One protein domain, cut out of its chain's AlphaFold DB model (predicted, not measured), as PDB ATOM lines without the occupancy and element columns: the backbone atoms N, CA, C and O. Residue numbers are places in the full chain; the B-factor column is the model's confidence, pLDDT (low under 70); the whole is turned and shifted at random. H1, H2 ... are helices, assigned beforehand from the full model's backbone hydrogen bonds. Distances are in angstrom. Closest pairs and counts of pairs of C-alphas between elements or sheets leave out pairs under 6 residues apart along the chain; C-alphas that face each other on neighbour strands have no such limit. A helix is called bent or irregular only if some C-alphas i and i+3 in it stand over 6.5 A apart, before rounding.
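This is residues 169 to 219 of the 220 residues of the protein "ABC-2 family transporter protein" of Leptospira borgpetersenii str. 200701203 (UniProt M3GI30). One long helix, H1, makes most of the length; past its last residue the short H2 turns the backbone, and H3 folds back toward residues 185 to 186 of H1, while residues 169 to 181 stick out. The printed part has 51 residues, with three named helices, H1, H2, H3 in that order along the chain, which hold 42 of them, and no named strand: all helix, loose, radius of gyration of the C-alphas 14.0 A, spans 47 by 21 by 13 A.

Find C-alpha 169 at (209.148, 223.193, 182.330); from there H1 runs 37.2 A to residue 195, with a kink of 27 degrees near residue 189. H1 is neither bent nor irregular, but only just: C-alphas 183 and 186 are 6.5 A apart. Next come H2, residues 198 to 202, 6.3 A, and H3, residues 209 to 218, 14.9 A, ending at C-alpha 218 (185.793, 217.338, 166.697).

H1, with residues 185 to 186 alone, only just touches H3, with 3 pairs of C-alphas within 8 A; the closest, Val 186 and Phe 216, are 6.1 A apart. They run opposite ways at a steep tilt of 56 degrees. H2 is close to H1 but not clearly touching, the closest C-alphas, Met 193 and Leu 199, being 6.2 A apart; H2 and H3 are apart. O i to N i+4 pairs are within hydrogen-bond range throughout H2, in 19 of 23 in H1 and 4 of 6 in H3.

The farthest C-alphas, Leu 169 and Ala 204, are 46.6 A apart. The printed part has no cut and no long link, and no printed residue is under 70 in pLDDT.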
ATOM      1  N   LEU A 169     210.306 222.318 182.153       83.94
ATOM      2  CA  LEU A 169     209.148 223.193 182.330       83.94
ATOM      3  C   LEU A 169     208.170 223.113 181.146       83.94
ATOM      4  O   LEU A 169     206.961 223.038 181.365       83.94
ATOM      5  N   VAL A 170     208.662 223.096 179.903       89.69
ATOM      6  CA  VAL A 170     207.796 223.089 178.709       89.69
ATOM      7  C   VAL A 170     206.846 221.889 178.680       89.69
ATOM      8  O   VAL A 170     205.645 222.114 178.511       89.69
ATOM      9  N   PRO A 171     207.297 220.642 178.923       92.50
ATOM     10  CA  PRO A 171     206.384 219.504 179.003       92.50
ATOM     11  C   PRO A 171     205.309 219.668 180.086       92.50
ATOM     12  O   PRO A 171     204.153 219.313 179.865       92.50
ATOM     13  N   GLY A 172     205.666 220.245 181.240       92.00
ATOM     14  CA  GLY A 172     204.730 220.492 182.337       92.00
ATOM     15  C   GLY A 172     203.652 221.517 181.983       92.00
ATOM     16  O   GLY A 172     202.472 221.283 182.237       92.00
ATOM     17  N   MET A 173     204.033 222.624 181.339       94.31
ATOM     18  CA  MET A 173     203.073 223.632 180.876       94.31
ATOM     19  C   MET A 173     202.152 223.088 179.782       94.31
ATOM     20  O   MET A 173     200.956 223.369 179.805       94.31
ATOM     21  N   LEU A 174     202.675 222.263 178.868       95.38
ATOM     22  CA  LEU A 174     201.857 221.580 177.861       95.38
ATOM     23  C   LEU A 174     200.843 220.634 178.514       95.38
ATOM     24  O   LEU A 174     199.660 220.682 178.181       95.38
ATOM     25  N   ALA A 175     201.276 219.826 179.486       95.12
ATOM     26  CA  ALA A 175     200.388 218.934 180.228       95.12
ATOM     27  C   ALA A 175     199.297 219.705 180.990       95.12
ATOM     28  O   ALA A 175     198.134 219.302 180.971       95.12
ATOM     29  N   MET A 176     199.642 220.840 181.610       95.56
ATOM     30  CA  MET A 176     198.656 221.717 182.250       95.56
ATOM     31  C   MET A 176     197.660 222.306 181.251       95.56
ATOM     32  O   MET A 176     196.466 222.346 181.546       95.56
ATOM     33  N   GLY A 177     198.125 222.723 180.071       92.56
ATOM     34  CA  GLY A 177     197.256 223.203 178.999       92.56
ATOM     35  C   GLY A 177     196.234 222.145 178.591       92.56
ATOM     36  O   GLY A 177     195.034 222.404 178.628       92.56
ATOM     37  N   VAL A 178     196.699 220.923 178.315       93.25
ATOM     38  CA  VAL A 178     195.829 219.784 177.978       93.25
ATOM     39  C   VAL A 178     194.833 219.491 179.103       93.25
ATOM     40  O   VAL A 178     193.647 219.305 178.839       93.25
ATOM     41  N   MET A 179     195.280 219.489 180.363       91.69
ATOM     42  CA  MET A 179     194.399 219.257 181.511       91.69
ATOM     43  C   MET A 179     193.278 220.299 181.585       91.69
ATOM     44  O   MET A 179     192.113 219.937 181.765       91.69
ATOM     45  N   ASN A 180     193.614 221.579 181.422       88.81
ATOM     46  CA  ASN A 180     192.638 222.661 181.469       88.81
ATOM     47  C   ASN A 180     191.638 222.569 180.304       88.81
ATOM     48  O   ASN A 180     190.434 222.698 180.524       88.81
ATOM     49  N   SER A 181     192.111 222.262 179.092       87.06
ATOM     50  CA  SER A 181     191.251 222.045 177.922       87.06
ATOM     51  C   SER A 181     190.281 220.876 178.121       87.06
ATOM     52  O   SER A 181     189.101 220.999 177.810       87.06
ATOM     53  N   CYS A 182     190.729 219.764 178.710       85.94
ATOM     54  CA  CYS A 182     189.860 218.618 178.992       85.94
ATOM     55  C   CYS A 182     188.792 218.919 180.058       85.94
ATOM     56  O   CYS A 182     187.669 218.421 179.953       85.94
ATOM     57  N   LEU A 183     189.127 219.714 181.083       87.38
ATOM     58  CA  LEU A 183     188.206 220.054 182.170       87.38
ATOM     59  C   LEU A 183     187.063 220.958 181.684       87.38
ATOM     60  O   LEU A 183     185.898 220.678 181.974       87.38
ATOM     61  N   TRP A 184     187.398 222.007 180.927       82.56
ATOM     62  CA  TRP A 184     186.428 222.992 180.438       82.56
ATOM     63  C   TRP A 184     185.737 222.593 179.131       82.56
ATOM     64  O   TRP A 184     184.579 222.948 178.951       82.56
ATOM     65  N   GLY A 185     186.403 221.841 178.252       82.94
ATOM     66  CA  GLY A 185     185.813 221.342 177.007       82.94
ATOM     67  C   GLY A 185     184.893 220.150 177.261       82.94
ATOM     68  O   GLY A 185     183.696 220.286 177.523       82.94
ATOM     69  N   VAL A 186     185.450 218.939 177.218       85.31
ATOM     70  CA  VAL A 186     184.658 217.699 177.300       85.31
ATOM     71  C   VAL A 186     184.047 217.492 178.692       85.31
ATOM     72  O   VAL A 186     182.901 217.053 178.804       85.31
ATOM     73  N   GLY A 187     184.789 217.813 179.757       85.19
ATOM     74  CA  GLY A 187     184.393 217.548 181.142       85.19
ATOM     75  C   GLY A 187     183.098 218.252 181.548       85.19
ATOM     76  O   GLY A 187     182.146 217.593 181.976       85.19
ATOM     77  N   TRP A 188     183.045 219.575 181.378       86.69
ATOM     78  CA  TRP A 188     181.868 220.376 181.727       86.69
ATOM     79  C   TRP A 188     180.631 219.982 180.912       86.69
ATOM     80  O   TRP A 188     179.573 219.714 181.488       86.69
ATOM     81  N   ASN A 189     180.781 219.840 179.592       84.50
ATOM     82  CA  ASN A 189     179.695 219.430 178.700       84.50
ATOM     83  C   ASN A 189     179.088 218.075 179.112       84.50
ATOM     84  O   ASN A 189     177.865 217.922 179.177       84.50
ATOM     85  N   LEU A 190     179.920 217.091 179.477       87.00
ATOM     86  CA  LEU A 190     179.437 215.786 179.945       87.00
ATOM     87  C   LEU A 190     178.689 215.873 181.279       87.00
ATOM     88  O   LEU A 190     177.673 215.193 181.462       87.00
ATOM     89  N   ILE A 191     179.185 216.689 182.213       88.81
ATOM     90  CA  ILE A 191     178.536 216.916 183.509       88.81
ATOM     91  C   ILE A 191     177.165 217.555 183.292       88.81
ATOM     92  O   ILE A 191     176.172 217.074 183.842       88.81
ATOM     93  N   GLU A 192     177.078 218.566 182.434       87.69
ATOM     94  CA  GLU A 192     175.828 219.249 182.124       87.69
ATOM     95  C   GLU A 192     174.802 218.297 181.487       87.69
ATOM     96  O   GLU A 192     173.645 218.220 181.921       87.69
ATOM     97  N   MET A 193     175.224 217.487 180.512       89.19
ATOM     98  CA  MET A 193     174.366 216.471 179.891       89.19
ATOM     99  C   MET A 193     173.907 215.404 180.887       89.19
ATOM    100  O   MET A 193     172.772 214.914 180.799       89.19
ATOM    101  N   ARG A 194     174.765 215.047 181.852       88.81
ATOM    102  CA  ARG A 194     174.428 214.126 182.943       88.81
ATOM    103  C   ARG A 194     173.397 214.740 183.888       88.81
ATOM    104  O   ARG A 194     172.408 214.072 184.192       88.81
ATOM    105  N   MET A 195     173.576 215.997 184.294       91.31
ATOM    106  CA  MET A 195     172.630 216.729 185.149       91.31
ATOM    107  C   MET A 195     171.255 216.862 184.485       91.31
ATOM    108  O   MET A 195     170.232 216.587 185.111       91.31
ATOM    109  N   LYS A 196     171.221 217.171 183.185       92.69
ATOM    110  CA  LYS A 196     169.987 217.287 182.388       92.69
ATOM    111  C   LYS A 196     169.382 215.935 181.974       92.69
ATOM    112  O   LYS A 196     168.384 215.902 181.256       92.69
ATOM    113  N   LYS A 197     169.973 214.805 182.397       88.81
ATOM    114  CA  LYS A 197     169.585 213.428 182.021       88.81
ATOM    115  C   LYS A 197     169.505 213.200 180.498       88.81
ATOM    116  O   LYS A 197     168.836 212.267 180.048       88.81
ATOM    117  N   LEU A 198     170.214 214.001 179.696       87.38
ATOM    118  CA  LEU A 198     170.213 213.906 178.231       87.38
ATOM    119  C   LEU A 198     170.845 212.597 177.761       87.38
ATOM    120  O   LEU A 198     170.318 211.956 176.856       87.38
ATOM    121  N   LEU A 199     171.877 212.128 178.467       85.62
ATOM    122  CA  LEU A 199     172.516 210.834 178.205       85.62
ATOM    123  C   LEU A 199     171.513 209.667 178.252       85.62
ATOM    124  O   LEU A 199     171.593 208.739 177.452       85.62
ATOM    125  N   ARG A 200     170.517 209.732 179.150       83.38
ATOM    126  CA  ARG A 200     169.477 208.698 179.273       83.38
ATOM    127  C   ARG A 200     168.505 208.715 178.092       83.38
ATOM    128  O   ARG A 200     168.008 207.664 177.712       83.38
ATOM    129  N   ARG A 201     168.258 209.889 177.501       84.25
ATOM    130  CA  ARG A 201     167.434 210.043 176.291       84.25
ATOM    131  C   ARG A 201     168.186 209.578 175.044       84.25
ATOM    132  O   ARG A 201     167.607 208.890 174.216       84.25
ATOM    133  N   MET A 202     169.480 209.885 174.951       82.81
ATOM    134  CA  MET A 202     170.341 209.459 173.840       82.81
ATOM    135  C   MET A 202     170.581 207.945 173.813       82.81
ATOM    136  O   MET A 202     170.813 207.382 172.751       82.81
ATOM    137  N   SER A 203     170.452 207.258 174.952       80.69
ATOM    138  CA  SER A 203     170.510 205.790 175.005       80.69
ATOM    139  C   SER A 203     169.359 205.096 174.261       80.69
ATOM    140  O   SER A 203     169.464 203.900 174.003       80.69
ATOM    141  N   ALA A 204     168.263 205.801 173.959       83.81
ATOM    142  CA  ALA A 204     167.142 205.245 173.198       83.81
ATOM    143  C   ALA A 204     167.412 205.217 171.682       83.81
ATOM    144  O   ALA A 204     166.761 204.474 170.953       83.81
ATOM    145  N   THR A 205     168.383 206.001 171.207       81.62
ATOM    146  CA  THR A 205     168.881 205.960 169.828       81.62
ATOM    147  C   THR A 205     170.099 205.037 169.734       81.62
ATOM    148  O   THR A 205     170.972 205.116 170.602       81.62
ATOM    149  N   PRO A 206     170.217 204.184 168.699       75.56
ATOM    150  CA  PRO A 206     171.368 203.304 168.521       75.56
ATOM    151  C   PRO A 206     172.584 204.113 168.044       75.56
ATOM    152  O   PRO A 206     172.912 204.145 166.862       75.56
ATOM    153  N   MET A 207     173.248 204.805 168.969       81.88
ATOM    154  CA  MET A 207     174.512 205.496 168.722       81.88
ATOM    155  C   MET A 207     175.655 204.732 169.388       81.88
ATOM    156  O   MET A 207     175.539 204.268 170.525       81.88
ATOM    157  N   SER A 208     176.788 204.613 168.694       85.75
ATOM    158  CA  SER A 208     177.984 204.023 169.289       85.75
ATOM    159  C   SER A 208     178.565 204.971 170.351       85.75
ATOM    160  O   SER A 208     178.681 206.180 170.131       85.75
ATOM    161  N   LYS A 209     178.957 204.429 171.515       84.75
ATOM    162  CA  LYS A 209     179.567 205.219 172.604       84.75
ATOM    163  C   LYS A 209     180.836 205.938 172.130       84.75
ATOM    164  O   LYS A 209     181.095 207.054 172.558       84.75
ATOM    165  N   LEU A 210     181.596 205.316 171.227       86.69
ATOM    166  CA  LEU A 210     182.818 205.890 170.661       86.69
ATOM    167  C   LEU A 210     182.527 207.084 169.755       86.69
ATOM    168  O   LEU A 210     183.180 208.108 169.906       86.69
ATOM    169  N   SER A 211     181.528 206.992 168.871       85.69
ATOM    170  CA  SER A 211     181.121 208.116 168.016       85.69
ATOM    171  C   SER A 211     180.666 209.316 168.846       85.69
ATOM    172  O   SER A 211     180.953 210.449 168.482       85.69
ATOM    173  N   PHE A 212     179.999 209.063 169.977       85.75
ATOM    174  CA  PHE A 212     179.602 210.108 170.919       85.75
ATOM    175  C   PHE A 212     180.807 210.782 171.585       85.75
ATOM    176  O   PHE A 212     180.834 211.998 171.700       85.75
ATOM    177  N   PHE A 213     181.826 210.030 172.007       84.88
ATOM    178  CA  PHE A 213     183.034 210.649 172.564       84.88
ATOM    179  C   PHE A 213     183.857 211.382 171.499       84.88
ATOM    180  O   PHE A 213     184.335 212.481 171.763       84.88
ATOM    181  N   LEU A 214     183.983 210.818 170.292       85.81
ATOM    182  CA  LEU A 214     184.701 211.451 169.182       85.81
ATOM    183  C   LEU A 214     184.067 212.776 168.755       85.81
ATOM    184  O   LEU A 214     184.803 213.679 168.372       85.81
ATOM    185  N   SER A 215     182.738 212.922 168.840       85.88
ATOM    186  CA  SER A 215     182.095 214.190 168.477       85.88
ATOM    187  C   SER A 215     182.559 215.347 169.360       85.88
ATOM    188  O   SER A 215     182.750 216.434 168.837       85.88
ATOM    189  N   PHE A 216     182.832 215.126 170.652       82.06
ATOM    190  CA  PHE A 216     183.361 216.187 171.524       82.06
ATOM    191  C   PHE A 216     184.797 216.595 171.192       82.06
ATOM    192  O   PHE A 216     185.173 217.722 171.475       82.06
ATOM    193  N   PHE A 217     185.599 215.709 170.596       79.31
ATOM    194  CA  PHE A 217     186.955 216.055 170.154       79.31
ATOM    195  C   PHE A 217     186.982 216.815 168.822       79.31
ATOM    196  O   PHE A 217     188.001 217.407 168.495       79.31
ATOM    197  N   LEU A 218     185.903 216.744 168.036       79.94
ATOM    198  CA  LEU A 218     185.793 217.338 166.697       79.94
ATOM    199  C   LEU A 218     184.961 218.632 166.677       79.94
ATOM    200  O   LEU A 218     184.859 219.264 165.629       79.94
ATOM    201  N   GLN A 219     184.300 218.966 167.787       72.31
ATOM    202  CA  GLN A 219     183.335 220.065 167.881       72.31
ATOM    203  C   GLN A 219     183.949 221.386 168.385       72.31
ATOM    204  O   GLN A 219     183.324 222.429 168.189       72.31
TER     205      GLN A 219